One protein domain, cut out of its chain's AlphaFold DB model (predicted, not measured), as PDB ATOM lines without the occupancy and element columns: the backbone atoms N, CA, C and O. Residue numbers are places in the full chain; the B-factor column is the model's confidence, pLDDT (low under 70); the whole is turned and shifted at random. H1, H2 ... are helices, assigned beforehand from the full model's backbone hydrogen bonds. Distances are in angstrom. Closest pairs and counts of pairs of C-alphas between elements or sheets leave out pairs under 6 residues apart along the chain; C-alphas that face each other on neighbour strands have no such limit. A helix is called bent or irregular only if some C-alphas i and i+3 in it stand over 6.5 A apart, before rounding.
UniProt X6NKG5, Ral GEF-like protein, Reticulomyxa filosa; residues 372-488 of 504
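Overview. This is residues 372 to 488 of the 504 residues of the protein "Ral GEF-like protein" of Reticulomyxa filosa (UniProt X6NKG5). Three long helices make a loose, narrow triangle: H7 folds back from the end of H6 as a V, and H3 runs between them, from H7 to the first part of H6. H4 and H5 form a small head where H6 begins, H1 packs on H6, and residues 382 to 392 stick out. The 117 printed residues hold seven named helices, H1 to H7 in order, and no named strand: all helix, the packing part aligned, part crossed. The whole is loose, radius of gyration of the C-alphas 16.6 A, spanning 46 by 35 by 25 A.

Arrangement. H1, residues 373 to 376, touches the hub H6, residues 438 to 460; the closest C-alphas, of Arg 376 and Arg 442, are 5.1 A apart. H2, residues 378 to 382, touches no helix. H3, residues 398 to 413, touches H6 with residues 409 to 413 alone, opposite ways at a shallow tilt of 24 degrees; closest C-alphas Leu 412 and Met 443, 5.9 A. H4, residues 418 to 427, touches H5, residues 432 to 436; closest C-alphas Trp 426 and Lys 433, 4.8 A. H6 and H7, residues 464 to 487, form a hairpin at 33 degrees, shallow but only just; closest C-alphas Val 458 and Arg 467, 5.5 A. Every O i to N i+4 pair is within hydrogen-bond range in H3, H5, H6 and H7; H2 has 0 of 1 and H4 0 of 6, with 2 of 2 and 4 of 7 O i to N i+3 pairs.

Along the chain. H1 begins at C-alpha 373 (13.520, 57.354, 16.612). H3 is 22.0 A long, H6 32.1 A. H4 is irregular: C-alphas 423 and 426 are 8.6 A apart. H7, 34.8 A, ends at C-alpha 487 (26.298, 31.249, 20.331).

Size, cuts and confidence. The printed part has no cut. The link H2 to H3 is long, 15 residues. Residues 372, 381 and 485 to 488 have pLDDT under 70.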
ATOM      1  N   GLN A 372       9.276  57.714  16.468       66.00
ATOM      2  CA  GLN A 372       9.757  56.410  16.920       66.00
ATOM      3  C   GLN A 372      11.292  56.354  17.029       66.00
ATOM      4  O   GLN A 372      11.818  55.305  17.396       66.00
ATOM      5  N   VAL A 373      12.043  57.403  16.667       72.62
ATOM      6  CA  VAL A 373      13.520  57.354  16.612       72.62
ATOM      7  C   VAL A 373      14.132  57.916  17.887       72.62
ATOM      8  O   VAL A 373      14.817  57.162  18.579       72.62
ATOM      9  N   HIS A 374      13.830  59.167  18.256       72.19
ATOM     10  CA  HIS A 374      14.386  59.783  19.468       72.19
ATOM     11  C   HIS A 374      13.929  59.047  20.740       72.19
ATOM     12  O   HIS A 374      14.661  58.980  21.723       72.19
ATOM     13  N   LEU A 375      12.758  58.400  20.703       73.25
ATOM     14  CA  LEU A 375      12.278  57.541  21.786       73.25
ATOM     15  C   LEU A 375      13.201  56.341  22.072       73.25
ATOM     16  O   LEU A 375      13.533  56.077  23.232       73.25
ATOM     17  N   ARG A 376      13.555  55.585  21.021       80.75
ATOM     18  CA  ARG A 376      14.407  54.384  21.108       80.75
ATOM     19  C   ARG A 376      15.865  54.756  21.346       80.75
ATOM     20  O   ARG A 376      16.541  54.091  22.123       80.75
ATOM     21  N   TRP A 377      16.317  55.837  20.710       84.88
ATOM     22  CA  TRP A 377      17.719  56.238  20.645       84.88
ATOM     23  C   TRP A 377      17.927  57.697  21.102       84.88
ATOM     24  O   TRP A 377      18.394  58.512  20.306       84.88
ATOM     25  N   PRO A 378      17.618  58.071  22.366       76.19
ATOM     26  CA  PRO A 378      17.700  59.472  22.805       76.19
ATOM     27  C   PRO A 378      19.100  60.078  22.658       76.19
ATOM     28  O   PRO A 378      19.249  61.264  22.393       76.19
ATOM     29  N   HIS A 379      20.145  59.255  22.789       77.75
ATOM     30  CA  HIS A 379      21.530  59.691  22.619       77.75
ATOM     31  C   HIS A 379      21.866  60.114  21.176       77.75
ATOM     32  O   HIS A 379      22.785  60.908  20.987       77.75
ATOM     33  N   LEU A 380      21.121  59.649  20.160       76.31
ATOM     34  CA  LEU A 380      21.348  60.045  18.763       76.31
ATOM     35  C   LEU A 380      20.871  61.474  18.458       76.31
ATOM     36  O   LEU A 380      21.361  62.071  17.504       76.31
ATOM     37  N   GLU A 381      20.002  62.064  19.291       68.69
ATOM     38  CA  GLU A 381      19.617  63.485  19.188       68.69
ATOM     39  C   GLU A 381      20.827  64.428  19.321       68.69
ATOM     40  O   GLU A 381      20.815  65.537  18.796       68.69
ATOM     41  N   LYS A 382      21.889  63.968  19.997       70.00
ATOM     42  CA  LYS A 382      23.147  64.697  20.216       70.00
ATOM     43  C   LYS A 382      24.283  64.239  19.288       70.00
ATOM     44  O   LYS A 382      25.440  64.521  19.584       70.00
ATOM     45  N   SER A 383      23.988  63.480  18.228       75.69
ATOM     46  CA  SER A 383      25.013  62.887  17.358       75.69
ATOM     47  C   SER A 383      25.067  63.543  15.977       75.69
ATOM     48  O   SER A 383      24.079  63.546  15.248       75.69
ATOM     49  N   ASP A 384      26.251  64.009  15.574       77.69
ATOM     50  CA  ASP A 384      26.525  64.569  14.239       77.69
ATOM     51  C   ASP A 384      26.651  63.478  13.144       77.69
ATOM     52  O   ASP A 384      27.405  63.607  12.176       77.69
ATOM     53  N   LEU A 385      25.952  62.348  13.308       75.25
ATOM     54  CA  LEU A 385      26.055  61.174  12.441       75.25
ATOM     55  C   LEU A 385      25.284  61.378  11.130       75.25
ATOM     56  O   LEU A 385      24.105  61.042  11.006       75.25
ATOM     57  N   VAL A 386      25.985  61.884  10.115       78.12
ATOM     58  CA  VAL A 386      25.466  61.993   8.746       78.12
ATOM     59  C   VAL A 386      25.325  60.600   8.122       78.12
ATOM     60  O   VAL A 386      26.313  59.972   7.741       78.12
ATOM     61  N   VAL A 387      24.086  60.126   7.969       76.50
ATOM     62  CA  VAL A 387      23.781  58.915   7.189       76.50
ATOM     63  C   VAL A 387      24.071  59.190   5.703       76.50
ATOM     64  O   VAL A 387      23.519  60.149   5.158       76.50
ATOM     65  N   PRO A 388      24.899  58.378   5.013       80.88
ATOM     66  CA  PRO A 388      25.215  58.595   3.604       80.88
ATOM     67  C   PRO A 388      23.978  58.565   2.697       80.88
ATOM     68  O   PRO A 388      23.213  57.596   2.683       80.88
ATOM     69  N   SER A 389      23.809  59.611   1.884       74.69
ATOM     70  CA  SER A 389      22.740  59.698   0.886       74.69
ATOM     71  C   SER A 389      22.814  58.535  -0.103       74.69
ATOM     72  O   SER A 389      23.799  58.390  -0.823       74.69
ATOM     73  N   GLY A 390      21.757  57.720  -0.159       74.50
ATOM     74  CA  GLY A 390      21.700  56.530  -1.015       74.50
ATOM     75  C   GLY A 390      22.194  55.232  -0.365       74.50
ATOM     76  O   GLY A 390      22.305  54.230  -1.066       74.50
ATOM     77  N   MET A 391      22.457  55.210   0.948       80.88
ATOM     78  CA  MET A 391      22.665  53.960   1.689       80.88
ATOM     79  C   MET A 391      21.412  53.068   1.614       80.88
ATOM     80  O   MET A 391      20.386  53.374   2.221       80.88
ATOM     81  N   ASP A 392      21.517  51.940   0.910       83.19
ATOM     82  CA  ASP A 392      20.528  50.861   0.943       83.19
ATOM     83  C   ASP A 392      21.017  49.729   1.858       83.19
ATOM     84  O   ASP A 392      22.016  49.061   1.581       83.19
ATOM     85  N   LEU A 393      20.277  49.489   2.942       82.44
ATOM     86  CA  LEU A 393      20.536  48.396   3.881       82.44
ATOM     87  C   LEU A 393      20.491  47.025   3.190       82.44
ATOM     88  O   LEU A 393      21.209  46.116   3.594       82.44
ATOM     89  N   MET A 394      19.717  46.870   2.112       85.38
ATOM     90  CA  MET A 394      19.639  45.618   1.353       85.38
ATOM     91  C   MET A 394      20.877  45.338   0.490       85.38
ATOM     92  O   MET A 394      20.957  44.255  -0.102       85.38
ATOM     93  N   LEU A 395      21.881  46.224   0.473       86.88
ATOM     94  CA  LEU A 395      23.205  45.953  -0.097       86.88
ATOM     95  C   LEU A 395      24.195  45.365   0.929       86.88
ATOM     96  O   LEU A 395      24.985  44.509   0.541       86.88
ATOM     97  N   LEU A 396      24.097  45.727   2.217       87.12
ATOM     98  CA  LEU A 396      24.984  45.265   3.308       87.12
ATOM     99  C   LEU A 396      24.929  43.744   3.525       87.12
ATOM    100  O   LEU A 396      23.938  43.110   3.153       87.12
ATOM    101  N   ASP A 397      25.953  43.130   4.120       89.88
ATOM    102  CA  ASP A 397      25.966  41.670   4.273       89.88
ATOM    103  C   ASP A 397      24.866  41.170   5.249       89.88
ATOM    104  O   ASP A 397      24.597  41.829   6.258       89.88
ATOM    105  N   PRO A 398      24.189  40.027   4.992       88.62
ATOM    106  CA  PRO A 398      23.172  39.495   5.903       88.62
ATOM    107  C   PRO A 398      23.679  39.213   7.325       88.62
ATOM    108  O   PRO A 398      22.897  39.337   8.270       88.62
ATOM    109  N   ASP A 399      24.952  38.849   7.489       89.25
ATOM    110  CA  ASP A 399      25.551  38.550   8.789       89.25
ATOM    111  C   ASP A 399      25.963  39.851   9.507       89.25
ATOM    112  O   ASP A 399      25.878  39.923  10.733       89.25
ATOM    113  N   GLU A 400      26.327  40.913   8.775       88.56
ATOM    114  CA  GLU A 400      26.519  42.269   9.326       88.56
ATOM    115  C   GLU A 400      25.192  42.877   9.800       88.56
ATOM    116  O   GLU A 400      25.102  43.365  10.928       88.56
ATOM    117  N   LEU A 401      24.140  42.801   8.975       88.38
ATOM    118  CA  LEU A 401      22.789  43.252   9.331       88.38
ATOM    119  C   LEU A 401      22.278  42.541  10.591       88.38
ATOM    120  O   LEU A 401      21.742  43.192  11.488       88.38
ATOM    121  N   ALA A 402      22.488  41.223  10.683       89.12
ATOM    122  CA  ALA A 402      22.152  40.443  11.870       89.12
ATOM    123  C   ALA A 402      22.906  40.949  13.114       89.12
ATOM    124  O   ALA A 402      22.279  41.248  14.127       89.12
ATOM    125  N   GLN A 403      24.230  41.124  13.028       88.50
ATOM    126  CA  GLN A 403      25.044  41.629  14.141       88.50
ATOM    127  C   GLN A 403      24.619  43.027  14.614       88.50
ATOM    128  O   GLN A 403      24.581  43.273  15.823       88.50
ATOM    129  N   GLN A 404      24.276  43.939  13.698       88.88
ATOM    130  CA  GLN A 404      23.823  45.284  14.068       88.88
ATOM    131  C   GLN A 404      22.435  45.257  14.720       88.88
ATOM    132  O   GLN A 404      22.251  45.888  15.761       88.88
ATOM    133  N   LEU A 405      21.488  44.472  14.192       88.94
ATOM    134  CA  LEU A 405      20.173  44.284  14.815       88.94
ATOM    135  C   LEU A 405      20.291  43.672  16.220       88.94
ATOM    136  O   LEU A 405      19.756  44.246  17.166       88.94
ATOM    137  N   THR A 406      21.072  42.600  16.403       90.31
ATOM    138  CA  THR A 406      21.336  42.040  17.741       90.31
ATOM    139  C   THR A 406      21.991  43.064  18.670       90.31
ATOM    140  O   THR A 406      21.633  43.134  19.843       90.31
ATOM    141  N   SER A 407      22.920  43.889  18.174       88.19
ATOM    142  CA  SER A 407      23.589  44.919  18.985       88.19
ATOM    143  C   SER A 407      22.625  46.017  19.445       88.19
ATOM    144  O   SER A 407      22.686  46.450  20.600       88.19
ATOM    145  N   MET A 408      21.710  46.439  18.568       88.81
ATOM    146  CA  MET A 408      20.640  47.388  18.882       88.81
ATOM    147  C   MET A 408      19.665  46.798  19.911       88.81
ATOM    148  O   MET A 408      19.401  47.413  20.947       88.81
ATOM    149  N   ASP A 409      19.173  45.588  19.664       89.81
ATOM    150  CA  ASP A 409      18.181  44.943  20.522       89.81
ATOM    151  C   ASP A 409      18.781  44.625  21.904       89.81
ATOM    152  O   ASP A 409      18.177  44.948  22.927       89.81
ATOM    153  N   PHE A 410      20.025  44.131  21.970       89.44
ATOM    154  CA  PHE A 410      20.759  43.931  23.226       89.44
ATOM    155  C   PHE A 410      20.998  45.241  23.994       89.44
ATOM    156  O   PHE A 410      20.879  45.266  25.224       89.44
ATOM    157  N   TYR A 411      21.299  46.348  23.299       88.12
ATOM    158  CA  TYR A 411      21.454  47.660  23.935       88.12
ATOM    159  C   TYR A 411      20.171  48.114  24.645       88.12
ATOM    160  O   TYR A 411      20.265  48.721  25.715       88.12
ATOM    161  N   LEU A 412      18.992  47.809  24.095       87.44
ATOM    162  CA  LEU A 412      17.706  48.103  24.734       87.44
ATOM    163  C   LEU A 412      17.344  47.070  25.810       87.44
ATOM    164  O   LEU A 412      16.910  47.457  26.893       87.44
ATOM    165  N   PHE A 413      17.578  45.779  25.556       90.62
ATOM    166  CA  PHE A 413      17.273  44.691  26.491       90.62
ATOM    167  C   PHE A 413      17.972  44.883  27.842       90.62
ATOM    168  O   PHE A 413      17.321  44.861  28.884       90.62
ATOM    169  N   LYS A 414      19.280  45.177  27.831       90.44
ATOM    170  CA  LYS A 414      20.085  45.374  29.051       90.44
ATOM    171  C   LYS A 414      19.672  46.584  29.910       90.44
ATOM    172  O   LYS A 414      20.207  46.748  31.002       90.44
ATOM    173  N   GLN A 415      18.797  47.461  29.408       89.62
ATOM    174  CA  GLN A 415      18.280  48.622  30.145       89.62
ATOM    175  C   GLN A 415      16.954  48.339  30.863       89.62
ATOM    176  O   GLN A 415      16.544  49.153  31.687       89.62
ATOM    177  N   ILE A 416      16.281  47.223  30.566       90.38
ATOM    178  CA  ILE A 416      15.000  46.872  31.183       90.38
ATOM    179  C   ILE A 416      15.217  46.580  32.672       90.38
ATOM    180  O   ILE A 416      15.831  45.577  33.042       90.38
ATOM    181  N   LYS A 417      14.701  47.454  33.541       89.56
ATOM    182  CA  LYS A 417      14.725  47.243  34.993       89.56
ATOM    183  C   LYS A 417      13.642  46.241  35.393       89.56
ATOM    184  O   LYS A 417      12.525  46.286  34.884       89.56
ATOM    185  N   ALA A 418      13.924  45.392  36.381       88.88
ATOM    186  CA  ALA A 418      12.998  44.340  36.816       88.88
ATOM    187  C   ALA A 418      11.611  44.862  37.259       88.88
ATOM    188  O   ALA A 418      10.616  44.171  37.048       88.88
ATOM    189  N   ARG A 419      11.510  46.091  37.801       88.62
ATOM    190  CA  ARG A 419      10.214  46.719  38.131       88.62
ATOM    191  C   ARG A 419       9.330  46.992  36.913       88.62
ATOM    192  O   ARG A 419       8.111  46.927  37.042       88.62
ATOM    193  N   GLU A 420       9.908  47.251  35.740       90.06
ATOM    194  CA  GLU A 420       9.146  47.507  34.508       90.06
ATOM    195  C   GLU A 420       8.322  46.281  34.086       90.06
ATOM    196  O   GLU A 420       7.253  46.415  33.487       90.06
ATOM    197  N   CYS A 421       8.796  45.085  34.453       90.12
ATOM    198  CA  CYS A 421       8.144  43.804  34.201       90.12
ATOM    199  C   CYS A 421       6.963  43.510  35.157       90.12
ATOM    200  O   CYS A 421       6.200  42.574  34.916       90.12
ATOM    201  N   ILE A 422       6.773  44.294  36.226       87.56
ATOM    202  CA  ILE A 422       5.762  44.036  37.265       87.56
ATOM    203  C   ILE A 422       4.397  44.614  36.871       87.56
ATOM    204  O   ILE A 422       4.292  45.680  36.255       87.56
ATOM    205  N   GLY A 423       3.324  43.900  37.231       84.50
ATOM    206  CA  GLY A 423       1.940  44.366  37.077       84.50
ATOM    207  C   GLY A 423       1.510  44.614  35.628       84.50
ATOM    208  O   GLY A 423       0.548  45.339  35.392       84.50
ATOM    209  N   GLN A 424       2.251  44.065  34.657       87.25
ATOM    210  CA  GLN A 424       2.092  44.330  33.223       87.25
ATOM    211  C   GLN A 424       2.094  45.833  32.881       87.25
ATOM    212  O   GLN A 424       1.351  46.285  32.008       87.25
ATOM    213  N   SER A 425       2.928  46.623  33.572       86.12
ATOM    214  CA  SER A 425       2.861  48.096  33.585       86.12
ATOM    215  C   SER A 425       2.951  48.776  32.209       86.12
ATOM    216  O   SER A 425       2.387  49.853  32.024       86.12
ATOM    217  N   TRP A 426       3.567  48.138  31.208       87.19
ATOM    218  CA  TRP A 426       3.600  48.620  29.819       87.19
ATOM    219  C   TRP A 426       2.227  48.611  29.117       87.19
ATOM    220  O   TRP A 426       2.043  49.324  28.132       87.19
ATOM    221  N   LYS A 427       1.245  47.847  29.626       87.50
ATOM    222  CA  LYS A 427      -0.146  47.814  29.130       87.50
ATOM    223  C   LYS A 427      -1.027  48.951  29.674       87.50
ATOM    224  O   LYS A 427      -2.164  49.099  29.222       87.50
ATOM    225  N   LYS A 428      -0.546  49.738  30.644       85.44
ATOM    226  CA  LYS A 428      -1.296  50.864  31.231       85.44
ATOM    227  C   LYS A 428      -1.545  51.977  30.202       85.44
ATOM    228  O   LYS A 428      -0.854  52.083  29.190       85.44
ATOM    229  N   LYS A 429      -2.563  52.812  30.428       82.75
ATOM    230  CA  LYS A 429      -2.979  53.857  29.471       82.75
ATOM    231  C   LYS A 429      -2.219  55.177  29.687       82.75
ATOM    232  O   LYS A 429      -1.736  55.466  30.778       82.75
ATOM    233  N   GLY A 430      -2.141  55.999  28.638       82.00
ATOM    234  CA  GLY A 430      -1.600  57.362  28.706       82.00
ATOM    235  C   GLY A 430      -0.111  57.456  29.055       82.00
ATOM    236  O   GLY A 430       0.703  56.664  28.585       82.00
ATOM    237  N   GLU A 431       0.251  58.453  29.865       78.94
ATOM    238  CA  GLU A 431       1.638  58.704  30.286       78.94
ATOM    239  C   GLU A 431       2.153  57.714  31.351       78.94
ATOM    240  O   GLU A 431       3.354  57.664  31.605       78.94
ATOM    241  N   GLU A 432       1.278  56.935  31.998       81.19
ATOM    242  CA  GLU A 432       1.658  56.081  33.132       81.19
ATOM    243  C   GLU A 432       2.586  54.931  32.705       81.19
ATOM    244  O   GLU A 432       3.621  54.708  33.334       81.19
ATOM    245  N   LYS A 433       2.287  54.276  31.571       85.19
ATOM    246  CA  LYS A 433       3.140  53.227  30.977       85.19
ATOM    247  C   LYS A 433       4.575  53.714  30.720       85.19
ATOM    248  O   LYS A 433       5.520  52.963  30.934       85.19
ATOM    249  N   TRP A 434       4.754  54.986  30.349       83.19
ATOM    250  CA  TRP A 434       6.068  55.595  30.103       83.19
ATOM    251  C   TRP A 434       6.839  55.927  31.383       83.19
ATOM    252  O   TRP A 434       8.065  55.958  31.361       83.19
ATOM    253  N   LYS A 435       6.133  56.162  32.493       83.38
ATOM    254  CA  LYS A 435       6.729  56.422  33.812       83.38
ATOM    255  C   LYS A 435       7.107  55.122  34.531       83.38
ATOM    256  O   LYS A 435       8.033  55.132  35.333       83.38
ATOM    257  N   LEU A 436       6.416  54.016  34.231       85.69
ATOM    258  CA  LEU A 436       6.601  52.715  34.891       85.69
ATOM    259  C   LEU A 436       7.390  51.676  34.077       85.69
ATOM    260  O   LEU A 436       8.000  50.802  34.684       85.69
ATOM    261  N   ALA A 437       7.365  51.728  32.741       90.38
ATOM    262  CA  ALA A 437       7.993  50.726  31.869       90.38
ATOM    263  C   ALA A 437       8.645  51.316  30.586       90.38
ATOM    264  O   ALA A 437       8.368  50.847  29.475       90.38
ATOM    265  N   PRO A 438       9.481  52.374  30.689       89.00
ATOM    266  CA  PRO A 438      10.028  53.081  29.528       89.00
ATOM    267  C   PRO A 438      10.905  52.216  28.610       89.00
ATOM    268  O   PRO A 438      10.829  52.364  27.391       89.00
ATOM    269  N   ASN A 439      11.731  51.317  29.146       90.75
ATOM    270  CA  ASN A 439      12.669  50.510  28.363       90.75
ATOM    271  C   ASN A 439      11.983  49.289  27.745       90.75
ATOM    272  O   ASN A 439      12.261  48.957  26.593       90.75
ATOM    273  N   VAL A 440      11.008  48.695  28.444       91.25
ATOM    274  CA  VAL A 440      10.106  47.687  27.853       91.25
ATOM    275  C   VAL A 440       9.386  48.275  26.635       91.25
ATOM    276  O   VAL A 440       9.336  47.656  25.573       91.25
ATOM    277  N   LEU A 441       8.891  49.511  26.739       89.44
ATOM    278  CA  LEU A 441       8.241  50.190  25.618       89.44
ATOM    279  C   LEU A 441       9.217  50.588  24.494       89.44
ATOM    280  O   LEU A 441       8.832  50.524  23.326       89.44
ATOM    281  N   ARG A 442      10.479  50.932  24.798       89.19
ATOM    282  CA  ARG A 442      11.536  51.112  23.777       89.19
ATOM    283  C   ARG A 442      11.813  49.821  23.009       89.19
ATOM    284  O   ARG A 442      11.905  49.869  21.785       89.19
ATOM    285  N   MET A 443      11.900  48.684  23.701       89.75
ATOM    286  CA  MET A 443      12.067  47.364  23.082       89.75
ATOM    287  C   MET A 443      10.879  47.025  22.164       89.75
ATOM    288  O   MET A 443      11.070  46.665  21.004       89.75
ATOM    289  N   ILE A 444       9.642  47.243  22.625       89.56
ATOM    290  CA  ILE A 444       8.432  47.053  21.804       89.56
ATOM    291  C   ILE A 444       8.441  47.979  20.572       89.56
ATOM    292  O   ILE A 444       8.124  47.544  19.464       89.56
ATOM    293  N   ALA A 445       8.841  49.246  20.725       87.38
ATOM    294  CA  ALA A 445       8.983  50.185  19.609       87.38
ATOM    295  C   ALA A 445      10.079  49.758  18.611       87.38
ATOM    296  O   ALA A 445       9.928  49.967  17.405       87.38
ATOM    297  N   GLN A 446      11.167  49.144  19.088       87.69
ATOM    298  CA  GLN A 446      12.250  48.612  18.258       87.69
ATOM    299  C   GLN A 446      11.770  47.421  17.432       87.69
ATOM    300  O   GLN A 446      11.854  47.485  16.206       87.69
ATOM    301  N   PHE A 447      11.166  46.415  18.071       87.62
ATOM    302  CA  PHE A 447      10.547  45.276  17.389       87.62
ATOM    303  C   PHE A 447       9.574  45.744  16.296       87.62
ATOM    304  O   PHE A 447       9.768  45.441  15.119       87.62
ATOM    305  N   ASN A 448       8.605  46.596  16.651       86.75
ATOM    306  CA  ASN A 448       7.630  47.149  15.703       86.75
ATOM    307  C   ASN A 448       8.289  47.914  14.540       86.75
ATOM    308  O   ASN A 448       7.807  47.855  13.406       86.75
ATOM    309  N   SER A 449       9.393  48.623  14.797       86.12
ATOM    310  CA  SER A 449      10.150  49.339  13.764       86.12
ATOM    311  C   SER A 449      10.855  48.381  12.803       86.12
ATOM    312  O   SER A 449      10.799  48.604  11.594       86.12
ATOM    313  N   VAL A 450      11.467  47.304  13.309       88.25
ATOM    314  CA  VAL A 450      12.127  46.274  12.488       88.25
ATOM    315  C   VAL A 450      11.096  45.488  11.674       88.25
ATOM    316  O   VAL A 450      11.285  45.318  10.466       88.25
ATOM    317  N   SER A 451       9.959  45.093  12.263       87.25
ATOM    318  CA  SER A 451       8.861  44.437  11.535       87.25
ATOM    319  C   SER A 451       8.320  45.328  10.411       87.25
ATOM    320  O   SER A 451       8.175  44.876   9.274       87.25
ATOM    321  N   LYS A 452       8.077  46.616  10.696       85.81
ATOM    322  CA  LYS A 452       7.588  47.586   9.705       85.81
ATOM    323  C   LYS A 452       8.615  47.856   8.601       85.81
ATOM    324  O   LYS A 452       8.235  47.912   7.435       85.81
ATOM    325  N   TRP A 453       9.900  47.998   8.938       89.25
ATOM    326  CA  TRP A 453      10.979  48.115   7.952       89.25
ATOM    327  C   TRP A 453      11.035  46.885   7.040       89.25
ATOM    328  O   TRP A 453      11.050  47.036   5.821       89.25
ATOM    329  N   THR A 454      10.969  45.681   7.612       89.69
ATOM    330  CA  THR A 454      10.954  44.411   6.867       89.69
ATOM    331  C   THR A 454       9.788  44.373   5.871       89.69
ATOM    332  O   THR A 454       9.993  44.133   4.680       89.69
ATOM    333  N   GLN A 455       8.571  44.693   6.327       88.62
ATOM    334  CA  GLN A 455       7.370  44.745   5.483       88.62
ATOM    335  C   GLN A 455       7.497  45.777   4.352       88.62
ATOM    336  O   GLN A 455       7.269  45.446   3.190       88.62
ATOM    337  N   LEU A 456       7.890  47.016   4.669       89.69
ATOM    338  CA  LEU A 456       8.037  48.085   3.676       89.69
ATOM    339  C   LEU A 456       9.146  47.787   2.659       89.69
ATOM    340  O   LEU A 456       8.984  48.094   1.481       89.69
ATOM    341  N   THR A 457      10.230  47.137   3.083       89.94
ATOM    342  CA  THR A 457      11.331  46.735   2.197       89.94
ATOM    343  C   THR A 457      10.877  45.654   1.214       89.94
ATOM    344  O   THR A 457      11.131  45.772   0.016       89.94
ATOM    345  N   VAL A 458      10.117  44.648   1.668       91.56
ATOM    346  CA  VAL A 458       9.492  43.650   0.776       91.56
ATOM    347  C   VAL A 458       8.494  44.304  -0.185       91.56
ATOM    348  O   VAL A 458       8.490  43.976  -1.370       91.56
ATOM    349  N   LEU A 459       7.666  45.242   0.284       92.75
ATOM    350  CA  LEU A 459       6.682  45.941  -0.554       92.75
ATOM    351  C   LEU A 459       7.317  46.935  -1.545       92.75
ATOM    352  O   LEU A 459       6.724  47.208  -2.585       92.75
ATOM    353  N   GLY A 460       8.525  47.435  -1.265       91.81
ATOM    354  CA  GLY A 460       9.287  48.315  -2.158       91.81
ATOM    355  C   GLY A 460       9.822  47.631  -3.423       91.81
ATOM    356  O   GLY A 460      10.087  48.309  -4.417       91.81
ATOM    357  N   GLY A 461       9.942  46.297  -3.428       91.94
ATOM    358  CA  GLY A 461      10.301  45.532  -4.624       91.94
ATOM    359  C   GLY A 461       9.181  45.586  -5.666       91.94
ATOM    360  O   GLY A 461       8.082  45.079  -5.433       91.94
ATOM    361  N   LYS A 462       9.453  46.168  -6.836       94.19
ATOM    362  CA  LYS A 462       8.462  46.431  -7.891       94.19
ATOM    363  C   LYS A 462       8.046  45.130  -8.573       94.19
ATOM    364  O   LYS A 462       6.851  44.853  -8.710       94.19
ATOM    365  N   THR A 463       9.010  44.289  -8.945       95.75
ATOM    366  CA  THR A 463       8.725  42.981  -9.563       95.75
ATOM    367  C   THR A 463       8.596  41.854  -8.527       95.75
ATOM    368  O   THR A 463       9.244  41.891  -7.478       95.75
ATOM    369  N   PRO A 464       7.826  40.781  -8.808       95.19
ATOM    370  CA  PRO A 464       7.797  39.590  -7.951       95.19
ATOM    371  C   PRO A 464       9.182  38.956  -7.739       95.19
ATOM    372  O   PRO A 464       9.448  38.380  -6.684       95.19
ATOM    373  N   LYS A 465      10.088  39.095  -8.721       94.44
ATOM    374  CA  LYS A 465      11.470  38.598  -8.659       94.44
ATOM    375  C   LYS A 465      12.319  39.390  -7.658       94.44
ATOM    376  O   LYS A 465      13.026  38.773  -6.866       94.44
ATOM    377  N   GLU A 466      12.201  40.720  -7.637       92.88
ATOM    378  CA  GLU A 466      12.807  41.564  -6.593       92.88
ATOM    379  C   GLU A 466      12.288  41.175  -5.208       92.88
ATOM    380  O   GLU A 466      13.091  40.879  -4.326       92.88
ATOM    381  N   ARG A 467      10.962  41.082  -5.028       94.50
ATOM    382  CA  ARG A 467      10.361  40.714  -3.733       94.50
ATOM    383  C   ARG A 467      10.826  39.340  -3.249       94.50
ATOM    384  O   ARG A 467      11.210  39.204  -2.092       94.50
ATOM    385  N   SER A 468      10.890  38.346  -4.138       95.69
ATOM    386  CA  SER A 468      11.448  37.021  -3.828       95.69
ATOM    387  C   SER A 468      12.912  37.093  -3.373       95.69
ATOM    388  O   SER A 468      13.298  36.399  -2.435       95.69
ATOM    389  N   ASN A 469      13.734  37.940  -3.996       92.62
ATOM    390  CA  ASN A 469      15.142  38.099  -3.622       92.62
ATOM    391  C   ASN A 469      15.322  38.855  -2.295       92.62
ATOM    392  O   ASN A 469      16.156  38.457  -1.483       92.62
ATOM    393  N   ILE A 470      14.502  39.877  -2.039       92.25
ATOM    394  CA  ILE A 470      14.453  40.602  -0.761       92.25
ATOM    395  C   ILE A 470      14.070  39.639   0.374       92.25
ATOM    396  O   ILE A 470      14.797  39.541   1.361       92.25
ATOM    397  N   ILE A 471      13.007  38.843   0.194       93.38
ATOM    398  CA  ILE A 471      12.581  37.813   1.157       93.38
ATOM    399  C   ILE A 471      13.697  36.787   1.401       93.38
ATOM    400  O   ILE A 471      13.988  36.478   2.554       93.38
ATOM    401  N   LYS A 472      14.385  36.296   0.357       93.31
ATOM    402  CA  LYS A 472      15.535  35.383   0.523       93.31
ATOM    403  C   LYS A 472      16.650  36.002   1.370       93.31
ATOM    404  O   LYS A 472      17.167  35.322   2.249       93.31
ATOM    405  N   LYS A 473      17.003  37.275   1.143       90.12
ATOM    406  CA  LYS A 473      18.040  37.969   1.926       90.12
ATOM    407  C   LYS A 473      17.627  38.149   3.392       90.12
ATOM    408  O   LYS A 473      18.437  37.871   4.273       90.12
ATOM    409  N   ILE A 474      16.364  38.494   3.654       90.81
ATOM    410  CA  ILE A 474      15.795  38.545   5.013       90.81
ATOM    411  C   ILE A 474      15.839  37.157   5.676       90.81
ATOM    412  O   ILE A 474      16.241  37.043   6.829       90.81
ATOM    413  N   VAL A 475      15.514  36.076   4.956       91.50
ATOM    414  CA  VAL A 475      15.615  34.696   5.472       91.50
ATOM    415  C   VAL A 475      17.064  34.288   5.769       91.50
ATOM    416  O   VAL A 475      17.299  33.597   6.758       91.50
ATOM    417  N   THR A 476      18.049  34.724   4.977       91.19
ATOM    418  CA  THR A 476      19.474  34.519   5.304       91.19
ATOM    419  C   THR A 476      19.869  35.283   6.569       91.19
ATOM    420  O   THR A 476      20.443  34.684   7.472       91.19
ATOM    421  N   MET A 477      19.484  36.558   6.685       90.19
ATOM    422  CA  MET A 477      19.719  37.381   7.880       90.19
ATOM    423  C   MET A 477      19.096  36.749   9.139       90.19
ATOM    424  O   MET A 477      19.769  36.634  10.157       90.19
ATOM    425  N   MET A 478      17.856  36.245   9.064       88.56
ATOM    426  CA  MET A 478      17.204  35.535  10.178       88.56
ATOM    427  C   MET A 478      17.934  34.243  10.572       88.56
ATOM    428  O   MET A 478      18.079  33.963  11.759       88.56
ATOM    429  N   LYS A 479      18.460  33.475   9.608       88.06
ATOM    430  CA  LYS A 479      19.306  32.306   9.914       88.06
ATOM    431  C   LYS A 479      20.600  32.701  10.621       88.06
ATOM    432  O   LYS A 479      21.097  31.929  11.433       88.06
ATOM    433  N   SER A 480      21.156  33.873  10.324       87.19
ATOM    434  CA  SER A 480      22.370  34.363  10.983       87.19
ATOM    435  C   SER A 480      22.098  34.971  12.359       87.19
ATOM    436  O   SER A 480      22.885  34.717  13.266       87.19
ATOM    437  N   LEU A 481      20.948  35.624  12.570       85.12
ATOM    438  CA  LEU A 481      20.438  35.938  13.913       85.12
ATOM    439  C   LEU A 481      20.334  34.662  14.766       85.12
ATOM    440  O   LEU A 481      20.895  34.614  15.856       85.12
ATOM    441  N   GLN A 482      19.750  33.585  14.228       83.56
ATOM    442  CA  GLN A 482      19.633  32.303  14.934       83.56
ATOM    443  C   GLN A 482      20.997  31.675  15.297       83.56
ATOM    444  O   GLN A 482      21.143  31.092  16.370       83.56
ATOM    445  N   LYS A 483      22.033  31.812  14.450       81.75
ATOM    446  CA  LYS A 483      23.408  31.402  14.818       81.75
ATOM    447  C   LYS A 483      23.929  32.211  16.009       81.75
ATOM    448  O   LYS A 483      24.571  31.644  16.890       81.75
ATOM    449  N   ILE A 484      23.674  33.524  16.019       80.12
ATOM    450  CA  ILE A 484      24.105  34.421  17.097       80.12
ATOM    451  C   ILE A 484      23.392  34.034  18.398       80.12
ATOM    452  O   ILE A 484      24.078  33.833  19.395       80.12
ATOM    453  N   GLU A 485      22.076  33.805  18.378       63.50
ATOM    454  CA  GLU A 485      21.293  33.298  19.523       63.50
ATOM    455  C   GLU A 485      21.856  31.976  20.081       63.50
ATOM    456  O   GLU A 485      22.046  31.846  21.288       63.50
ATOM    457  N   ILE A 486      22.203  31.018  19.212       43.78
ATOM    458  CA  ILE A 486      22.809  29.733  19.614       43.78
ATOM    459  C   ILE A 486      24.215  29.924  20.216       43.78
ATOM    460  O   ILE A 486      24.596  29.191  21.128       43.78
ATOM    461  N   SER A 487      24.990  30.908  19.745       40.41
ATOM    462  CA  SER A 487      26.298  31.249  20.331       40.41
ATOM    463  C   SER A 487      26.194  32.051  21.638       40.41
ATOM    464  O   SER A 487      27.070  31.957  22.496       40.41
ATOM    465  N   ALA A 488      25.114  32.817  21.801       42.16
ATOM    466  CA  ALA A 488      24.851  33.727  22.909       42.16
ATOM    467  C   ALA A 488      23.686  33.201  23.763       42.16
ATOM    468  O   ALA A 488      22.654  33.856  23.915       42.16
TER     469      ALA A 488